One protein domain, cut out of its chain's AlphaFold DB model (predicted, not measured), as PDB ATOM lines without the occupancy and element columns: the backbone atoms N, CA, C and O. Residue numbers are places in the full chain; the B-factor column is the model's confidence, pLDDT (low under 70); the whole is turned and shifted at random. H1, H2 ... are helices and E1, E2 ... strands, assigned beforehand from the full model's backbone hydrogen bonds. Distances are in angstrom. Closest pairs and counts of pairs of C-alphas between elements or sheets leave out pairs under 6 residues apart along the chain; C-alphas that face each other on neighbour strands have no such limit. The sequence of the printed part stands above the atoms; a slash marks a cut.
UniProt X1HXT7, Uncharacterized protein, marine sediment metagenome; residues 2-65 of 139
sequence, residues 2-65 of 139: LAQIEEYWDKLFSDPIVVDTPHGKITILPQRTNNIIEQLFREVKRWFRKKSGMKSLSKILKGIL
ATOM      1  N   LEU A   2      43.238  17.013 -16.461       82.88
ATOM      2  CA  LEU A   2      44.148  17.832 -15.635       82.88
ATOM      3  C   LEU A   2      43.702  19.299 -15.486       82.88
ATOM      4  O   LEU A   2      43.571  19.768 -14.368       82.88
ATOM      5  N   ALA A   3      43.321  19.965 -16.582       89.06
ATOM      6  CA  ALA A   3      42.857  21.361 -16.535       89.06
ATOM      7  C   ALA A   3      41.628  21.591 -15.628       89.06
ATOM      8  O   ALA A   3      41.524  22.619 -14.974       89.06
ATOM      9  N   GLN A   4      40.712  20.619 -15.541       83.50
ATOM     10  CA  GLN A   4      39.583  20.703 -14.604       83.50
ATOM     11  C   GLN A   4      40.010  20.459 -13.154       83.50
ATOM     12  O   GLN A   4      39.380  20.962 -12.236       83.50
ATOM     13  N   ILE A   5      41.046  19.653 -12.927       83.44
ATOM     14  CA  ILE A   5      41.562  19.412 -11.578       83.44
ATOM     15  C   ILE A   5      42.232  20.684 -11.054       83.44
ATOM     16  O   ILE A   5      42.000  21.047  -9.909       83.44
ATOM     17  N   GLU A   6      42.988  21.381 -11.901       89.19
ATOM     18  CA  GLU A   6      43.609  22.665 -11.563       89.19
ATOM     19  C   GLU A   6      42.563  23.764 -11.314       89.19
ATOM     20  O   GLU A   6      42.627  24.443 -10.296       89.19
ATOM     21  N   GLU A   7      41.551  23.898 -12.179       90.19
ATOM     22  CA  GLU A   7      40.496  24.922 -12.050       90.19
ATOM     23  C   GLU A   7      39.689  24.807 -10.742       90.19
ATOM     24  O   GLU A   7      39.254  25.810 -10.174       90.19
ATOM     25  N   TYR A   8      39.476  23.581 -10.257       83.94
ATOM     26  CA  TYR A   8      38.663  23.306  -9.069       83.94
ATOM     27  C   TYR A   8      39.486  22.798  -7.880       83.94
ATOM     28  O   TYR A   8      38.895  22.277  -6.934       83.94
ATOM     29  N   TRP A   9      40.816  22.940  -7.910       81.62
ATOM     30  CA  TRP A   9      41.738  22.375  -6.915       81.62
ATOM     31  C   TRP A   9      41.332  22.717  -5.477       81.62
ATOM     32  O   TRP A   9      41.122  21.824  -4.656       81.62
ATOM     33  N   ASP A  10      41.063  23.998  -5.229       80.25
ATOM     34  CA  ASP A  10      40.682  24.531  -3.913       80.25
ATOM     35  C   ASP A  10      39.283  24.086  -3.444       80.25
ATOM     36  O   ASP A  10      38.905  24.288  -2.294       80.25
ATOM     37  N   LYS A  11      38.474  23.497  -4.335       78.31
ATOM     38  CA  LYS A  11      37.108  23.013  -4.054       78.31
ATOM     39  C   LYS A  11      37.005  21.488  -4.048       78.31
ATOM     40  O   LYS A  11      35.962  20.947  -3.678       78.31
ATOM     41  N   LEU A  12      38.040  20.796  -4.525       71.62
ATOM     42  CA  LEU A  12      38.073  19.340  -4.656       71.62
ATOM     43  C   LEU A  12      38.324  18.657  -3.316       71.62
ATOM     44  O   LEU A  12      37.779  17.578  -3.071       71.62
ATOM     45  N   PHE A  13      39.112  19.297  -2.456       72.75
ATOM     46  CA  PHE A  13      39.523  18.753  -1.174       72.75
ATOM     47  C   PHE A  13      39.098  19.689  -0.050       72.75
ATOM     48  O   PHE A  13      39.197  20.905  -0.155       72.75
ATOM     49  N   SER A  14      38.579  19.102   1.018       73.25
ATOM     50  CA  SER A  14      38.341  19.810   2.269       73.25
ATOM     51  C   SER A  14      39.569  19.669   3.158       73.25
ATOM     52  O   SER A  14      40.253  18.641   3.099       73.25
ATOM     53  N   ASP A  15      39.827  20.686   3.978       80.75
ATOM     54  CA  ASP A  15      40.976  20.682   4.876       80.75
ATOM     55  C   ASP A  15      40.958  19.440   5.788       80.75
ATOM     56  O   ASP A  15      39.896  19.060   6.301       80.75
ATOM     57  N   PRO A  16      42.110  18.774   5.985       84.31
ATOM     58  CA  PRO A  16      42.188  17.614   6.857       84.31
ATOM     59  C   PRO A  16      41.847  17.986   8.303       84.31
ATOM     60  O   PRO A  16      42.345  18.970   8.846       84.31
ATOM     61  N   ILE A  17      41.035  17.158   8.955       86.12
ATOM     62  CA  ILE A  17      40.635  17.339  10.349       86.12
ATOM     63  C   ILE A  17      41.578  16.514  11.223       86.12
ATOM     64  O   ILE A  17      41.613  15.288  11.123       86.12
ATOM     65  N   VAL A  18      42.343  17.177  12.088       89.88
ATOM     66  CA  VAL A  18      43.207  16.502  13.067       89.88
ATOM     67  C   VAL A  18      42.387  16.193  14.316       89.88
ATOM     68  O   VAL A  18      41.803  17.095  14.912       89.88
ATOM     69  N   VAL A  19      42.347  14.922  14.710       89.88
ATOM     70  CA  VAL A  19      41.588  14.436  15.866       89.88
ATOM     71  C   VAL A  19      42.541  13.751  16.840       89.88
ATOM     72  O   VAL A  19      43.324  12.884  16.447       89.88
ATOM     73  N   ASP A  20      42.481  14.134  18.115       90.25
ATOM     74  CA  ASP A  20      43.213  13.451  19.182       90.25
ATOM     75  C   ASP A  20      42.465  12.170  19.571       90.25
ATOM     76  O   ASP A  20      41.318  12.212  20.018       90.25
ATOM     77  N   THR A  21      43.111  11.018  19.393       88.31
ATOM     78  CA  THR A  21      42.590   9.716  19.831       88.31
ATOM     79  C   THR A  21      43.479   9.128  20.930       88.31
ATOM     80  O   THR A  21      44.647   9.508  21.032       88.31
ATOM     81  N   PRO A  22      42.993   8.160  21.732       87.50
ATOM     82  CA  PRO A  22      43.809   7.485  22.750       87.50
ATOM     83  C   PRO A  22      45.082   6.812  22.204       87.50
ATOM     84  O   PRO A  22      45.995   6.514  22.966       87.50
ATOM     85  N   HIS A  23      45.151   6.579  20.889       84.38
ATOM     86  CA  HIS A  23      46.298   5.988  20.193       84.38
ATOM     87  C   HIS A  23      47.183   7.024  19.477       84.38
ATOM     88  O   HIS A  23      48.108   6.644  18.761       84.38
ATOM     89  N   GLY A  24      46.921   8.323  19.666       90.94
ATOM     90  CA  GLY A  24      47.662   9.431  19.063       90.94
ATOM     91  C   GLY A  24      46.807  10.326  18.161       90.94
ATOM     92  O   GLY A  24      45.596  10.140  18.015       90.94
ATOM     93  N   LYS A  25      47.452  11.324  17.548       91.88
ATOM     94  CA  LYS A  25      46.810  12.228  16.584       91.88
ATOM     95  C   LYS A  25      46.554  11.509  15.269       91.88
ATOM     96  O   LYS A  25      47.484  10.984  14.663       91.88
ATOM     97  N   ILE A  26      45.305  11.531  14.816       91.81
ATOM     98  CA  ILE A  26      44.892  10.984  13.523       91.81
ATOM     99  C   ILE A  26      44.391  12.130  12.650       91.81
ATOM    100  O   ILE A  26      43.597  12.959  13.089       91.81
ATOM    101  N   THR A  27      44.840  12.161  11.399       88.69
ATOM    102  CA  THR A  27      44.368  13.118  10.397       88.69
ATOM    103  C   THR A  27      43.293  12.462   9.538       88.69
ATOM    104  O   THR A  27      43.562  11.496   8.826       88.69
ATOM    105  N   ILE A  28      42.072  12.987   9.597       84.12
ATOM    106  CA  ILE A  28      40.925  12.521   8.818       84.12
ATOM    107  C   ILE A  28      40.729  13.466   7.637       84.12
ATOM    108  O   ILE A  28      40.491  14.655   7.816       84.12
ATOM    109  N   LEU A  29      40.783  12.931   6.419       82.50
ATOM    110  CA  LEU A  29      40.346  13.641   5.219       82.50
ATOM    111  C   LEU A  29      38.839  13.417   5.053       82.50
ATOM    112  O   LEU A  29      38.433  12.291   4.736       82.50
ATOM    113  N   PRO A  30      37.988  14.432   5.282       73.75
ATOM    114  CA  PRO A  30      36.558  14.261   5.102       73.75
ATOM    115  C   PRO A  30      36.266  13.980   3.624       73.75
ATOM    116  O   PRO A  30      36.562  14.771   2.730       73.75
ATOM    117  N   GLN A  31      35.680  12.815   3.359       70.31
ATOM    118  CA  GLN A  31      35.118  12.501   2.050       70.31
ATOM    119  C   GLN A  31      33.959  13.463   1.764       70.31
ATOM    120  O   GLN A  31      33.191  13.801   2.669       70.31
ATOM    121  N   ARG A  32      33.757  13.847   0.495       73.31
ATOM    122  CA  ARG A  32      32.514  14.511   0.074       73.31
ATOM    123  C   ARG A  32      31.337  13.659   0.559       73.31
ATOM    124  O   ARG A  32      31.215  12.504   0.152       73.31
ATOM    125  N   THR A  33      30.455  14.249   1.365       66.38
ATOM    126  CA  THR A  33      29.314  13.571   2.019       66.38
ATOM    127  C   THR A  33      28.464  12.738   1.061       66.38
ATOM    128  O   THR A  33      27.954  11.688   1.435       66.38
ATOM    129  N   ASN A  34      28.373  13.151  -0.206       77.12
ATOM    130  CA  ASN A  34      27.556  12.477  -1.213       77.12
ATOM    131  C   ASN A  34      28.315  11.498  -2.125       77.12
ATOM    132  O   ASN A  34      27.678  10.864  -2.963       77.12
ATOM    133  N   ASN A  35      29.640  11.346  -2.004       82.94
ATOM    134  CA  ASN A  35      30.436  10.546  -2.949       82.94
ATOM    135  C   ASN A  35      29.947   9.088  -3.032       82.94
ATOM    136  O   ASN A  35      29.673   8.582  -4.119       82.94
ATOM    137  N   ILE A  36      29.751   8.446  -1.878       80.44
ATOM    138  CA  ILE A  36      29.299   7.048  -1.785       80.44
ATOM    139  C   ILE A  36      27.920   6.880  -2.436       80.44
ATOM    140  O   ILE A  36      27.718   6.010  -3.284       80.44
ATOM    141  N   ILE A  37      26.977   7.759  -2.095       81.06
ATOM    142  CA  ILE A  37      25.599   7.710  -2.597       81.06
ATOM    143  C   ILE A  37      25.561   7.968  -4.112       81.06
ATOM    144  O   ILE A  37      24.843   7.299  -4.857       81.06
ATOM    145  N   GLU A  38      26.357   8.914  -4.606       85.94
ATOM    146  CA  GLU A  38      26.452   9.219  -6.032       85.94
ATOM    147  C   GLU A  38      27.053   8.072  -6.840       85.94
ATOM    148  O   GLU A  38      26.572   7.792  -7.944       85.94
ATOM    149  N   GLN A  39      28.084   7.410  -6.308       86.00
ATOM    150  CA  GLN A  39      28.671   6.219  -6.914       86.00
ATOM    151  C   GLN A  39      27.657   5.075  -6.955       86.00
ATOM    152  O   GLN A  39      27.409   4.539  -8.038       86.00
ATOM    153  N   LEU A  40      26.964   4.809  -5.844       83.88
ATOM    154  CA  LEU A  40      25.890   3.819  -5.775       83.88
ATOM    155  C   LEU A  40      24.822   4.081  -6.846       83.88
ATOM    156  O   LEU A  40      24.546   3.231  -7.695       83.88
ATOM    157  N   PHE A  41      24.250   5.289  -6.893       83.81
ATOM    158  CA  PHE A  41      23.230   5.609  -7.894       83.81
ATOM    159  C   PHE A  41      23.772   5.585  -9.324       83.81
ATOM    160  O   PHE A  41      23.023   5.313 -10.267       83.81
ATOM    161  N   ARG A  42      25.055   5.894  -9.535       86.62
ATOM    162  CA  ARG A  42      25.698   5.792 -10.849       86.62
ATOM    163  C   ARG A  42      25.771   4.340 -11.307       86.62
ATOM    164  O   ARG A  42      25.424   4.079 -12.462       86.62
ATOM    165  N   GLU A  43      26.171   3.423 -10.435       86.25
ATOM    166  CA  GLU A  43      26.216   1.988 -10.721       86.25
ATOM    167  C   GLU A  43      24.827   1.420 -10.986       86.25
ATOM    168  O   GLU A  43      24.603   0.842 -12.052       86.25
ATOM    169  N   VAL A  44      23.866   1.694 -10.098       84.06
ATOM    170  CA  VAL A  44      22.468   1.267 -10.254       84.06
ATOM    171  C   VAL A  44      21.913   1.742 -11.598       84.06
ATOM    172  O   VAL A  44      21.381   0.952 -12.379       84.06
ATOM    173  N   LYS A  45      22.109   3.023 -11.946       85.12
ATOM    174  CA  LYS A  45      21.681   3.557 -13.247       85.12
ATOM    175  C   LYS A  45      22.369   2.857 -14.418       85.12
ATOM    176  O   LYS A  45      21.732   2.641 -15.442       85.12
ATOM    177  N   ARG A  46      23.664   2.542 -14.334       87.88
ATOM    178  CA  ARG A  46      24.378   1.843 -15.418       87.88
ATOM    179  C   ARG A  46      23.834   0.430 -15.614       87.88
ATOM    180  O   ARG A  46      23.559   0.058 -16.752       87.88
ATOM    181  N   TRP A  47      23.635  -0.310 -14.529       85.44
ATOM    182  CA  TRP A  47      23.095  -1.666 -14.569       85.44
ATOM    183  C   TRP A  47      21.688  -1.698 -15.171       85.44
ATOM    184  O   TRP A  47      21.447  -2.416 -16.141       85.44
ATOM    185  N   PHE A  48      20.788  -0.831 -14.695       83.25
ATOM    186  CA  PHE A  48      19.434  -0.742 -15.240       83.25
ATOM    187  C   PHE A  48      19.423  -0.383 -16.730       83.25
ATOM    188  O   PHE A  48      18.635  -0.961 -17.471       83.25
ATOM    189  N   ARG A  49      20.314   0.506 -17.205       86.75
ATOM    190  CA  ARG A  49      20.414   0.816 -18.645       86.75
ATOM    191  C   ARG A  49      20.852  -0.388 -19.469       86.75
ATOM    192  O   ARG A  49      20.292  -0.595 -20.537       86.75
ATOM    193  N   LYS A  50      21.824  -1.168 -18.982       87.94
ATOM    194  CA  LYS A  50      22.267  -2.394 -19.664       87.94
ATOM    195  C   LYS A  50      21.138  -3.420 -19.760       87.94
ATOM    196  O   LYS A  50      20.996  -4.054 -20.794       87.94
ATOM    197  N   LYS A  51      20.326  -3.549 -18.704       84.94
ATOM    198  CA  LYS A  51      19.213  -4.505 -18.652       84.94
ATOM    199  C   LYS A  51      18.002  -4.080 -19.490       84.94
ATOM    200  O   LYS A  51      17.410  -4.926 -20.145       84.94
ATOM    201  N   SER A  52      17.595  -2.807 -19.441       84.50
ATOM    202  CA  SER A  52      16.330  -2.348 -20.045       84.50
ATOM    203  C   SER A  52      16.475  -1.530 -21.329       84.50
ATOM    204  O   SER A  52      15.476  -1.272 -21.991       84.50
ATOM    205  N   GLY A  53      17.674  -1.037 -21.658       86.38
ATOM    206  CA  GLY A  53      17.904  -0.127 -22.790       86.38
ATOM    207  C   GLY A  53      17.326   1.289 -22.613       86.38
ATOM    208  O   GLY A  53      17.521   2.154 -23.465       86.38
ATOM    209  N   MET A  54      16.638   1.581 -21.503       82.38
ATOM    210  CA  MET A  54      15.962   2.864 -21.298       82.38
ATOM    211  C   MET A  54      16.943   3.989 -20.941       82.38
ATOM    212  O   MET A  54      17.658   3.930 -19.942       82.38
ATOM    213  N   LYS A  55      16.916   5.093 -21.695       77.00
ATOM    214  CA  LYS A  55      17.753   6.280 -21.422       77.00
ATOM    215  C   LYS A  55      17.359   6.991 -20.115       77.00
ATOM    216  O   LYS A  55      18.227   7.432 -19.350       77.00
ATOM    217  N   SER A  56      16.053   7.080 -19.852       78.50
ATOM    218  CA  SER A  56      15.434   7.808 -18.737       78.50
ATOM    219  C   SER A  56      15.091   6.876 -17.565       78.50
ATOM    220  O   SER A  56      13.999   6.320 -17.498       78.50
ATOM    221  N   LEU A  57      15.999   6.752 -16.594       80.94
ATOM    222  CA  LEU A  57      15.777   5.924 -15.396       80.94
ATOM    223  C   LEU A  57      15.284   6.698 -14.169       80.94
ATOM    224  O   LEU A  57      14.892   6.087 -13.183       80.94
ATOM    225  N   SER A  58      15.282   8.033 -14.212       80.19
ATOM    226  CA  SER A  58      14.937   8.862 -13.045       80.19
ATOM    227  C   SER A  58      13.513   8.593 -12.541       80.19
ATOM    228  O   SER A  58      13.305   8.410 -11.347       80.19
ATOM    229  N   LYS A  59      12.536   8.479 -13.453       78.62
ATOM    230  CA  LYS A  59      11.139   8.178 -13.101       78.62
ATOM    231  C   LYS A  59      10.976   6.782 -12.491       78.62
ATOM    232  O   LYS A  59      10.192   6.623 -11.566       78.62
ATOM    233  N   ILE A  60      11.734   5.802 -12.985       79.75
ATOM    234  CA  ILE A  60      11.712   4.424 -12.478       79.75
ATOM    235  C   ILE A  60      12.324   4.373 -11.082       79.75
ATOM    236  O   ILE A  60      11.699   3.856 -10.170       79.75
ATOM    237  N   LEU A  61      13.499   4.977 -10.890       78.75
ATOM    238  CA  LEU A  61      14.166   5.006  -9.586       78.75
ATOM    239  C   LEU A  61      13.338   5.724  -8.516       78.75
ATOM    240  O   LEU A  61      13.364   5.313  -7.367       78.75
ATOM    241  N   LYS A  62      12.568   6.753  -8.892       80.44
ATOM    242  CA  LYS A  62      11.623   7.425  -7.984       80.44
ATOM    243  C   LYS A  62      10.369   6.601  -7.671       80.44
ATOM    244  O   LYS A  62       9.700   6.897  -6.691       80.44
ATOM    245  N   GLY A  63      10.011   5.650  -8.533       77.62
ATOM    246  CA  GLY A  63       8.837   4.786  -8.366       77.62
ATOM    247  C   GLY A  63       9.155   3.410  -7.779       77.62
ATOM    248  O   GLY A  63       8.236   2.665  -7.461       77.62
ATOM    249  N   ILE A  64      10.437   3.067  -7.663       76.75
ATOM    250  CA  ILE A  64      10.909   1.848  -7.015       76.75
ATOM    251  C   ILE A  64      10.640   1.940  -5.506       76.75
ATOM    252  O   ILE A  64      10.766   3.014  -4.918       76.75
ATOM    253  N   LEU A  65      10.273   0.812  -4.883       77.69
ATOM    254  CA  LEU A  65      10.081   0.736  -3.434       77.69
ATOM    255  C   LEU A  65      11.370   1.171  -2.731       77.69
ATOM    256  O   LEU A  65      12.453   0.732  -3.131       77.69
TER     257      LEU A  65
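What this domain is: This is residues 2 to 65 of the 139 residues of an uncharacterized protein of marine sediment metagenome (UniProt X1HXT7). The chain makes an open, flat V with no common core: the two-stranded hairpin of E1 and E2 is at the point, the short helices H1 and H2 form one arm, and the long helix H3 lies along the other. Short H4 folds back near H3 at the far end of that arm. The printed part has 64 residues, with four named helices and two named strands in the order H1, H2, E1, E2, H3, H4; the sheet, E1 - E2, is antiparallel and the class is mixed, helices and strands. The whole is extended, with a radius of gyration of the C-alphas of 18.5 A and spans of 51 by 36 by 17 A.

Where its parts are: E1, residues 17 to 21, is 12.3 A long and begins at C-alpha 17 (40.635, 17.339, 10.349). E2, residues 24 to 28, is 12.6 A long. H3, residues 35 to 52, is 25.6 A long and ends at C-alpha 52 (16.330, -2.348, -20.045). H4, residues 58 to 63, is 8.7 A long. H1, residues 2 to 7, is 8.7 A long and begins at C-alpha 2 (44.148, 17.832, -15.635). H2, residues 9 to 12, is 5.3 A long.

How they stand to each other: E1 and E2 form a hairpin, antiparallel at 150 degrees, with N 19 and O 26 within hydrogen-bond range at 2.8 A. H3 and H4 are near each other, their closest C-alphas 8.5 A apart. H1 and H2 are close but not clearly touching; the closest C-alphas, of Ile 5 and Leu 12, are 7.8 A apart. H1 and H3 are apart. In H1, H3 and H4 every O i to N i+4 pair is within hydrogen-bond range; H2 is too short for such a pair.

The domain as a whole: The two C-alphas farthest apart, of Pro 22 and Gly 53, are 52.9 A apart. The printed part has no cut and no long link. Residues 2 to 11, 20 to 25 and 33 to 40 stand free. The mean pLDDT of the printed part is 82.7, and residue 33 is under 70.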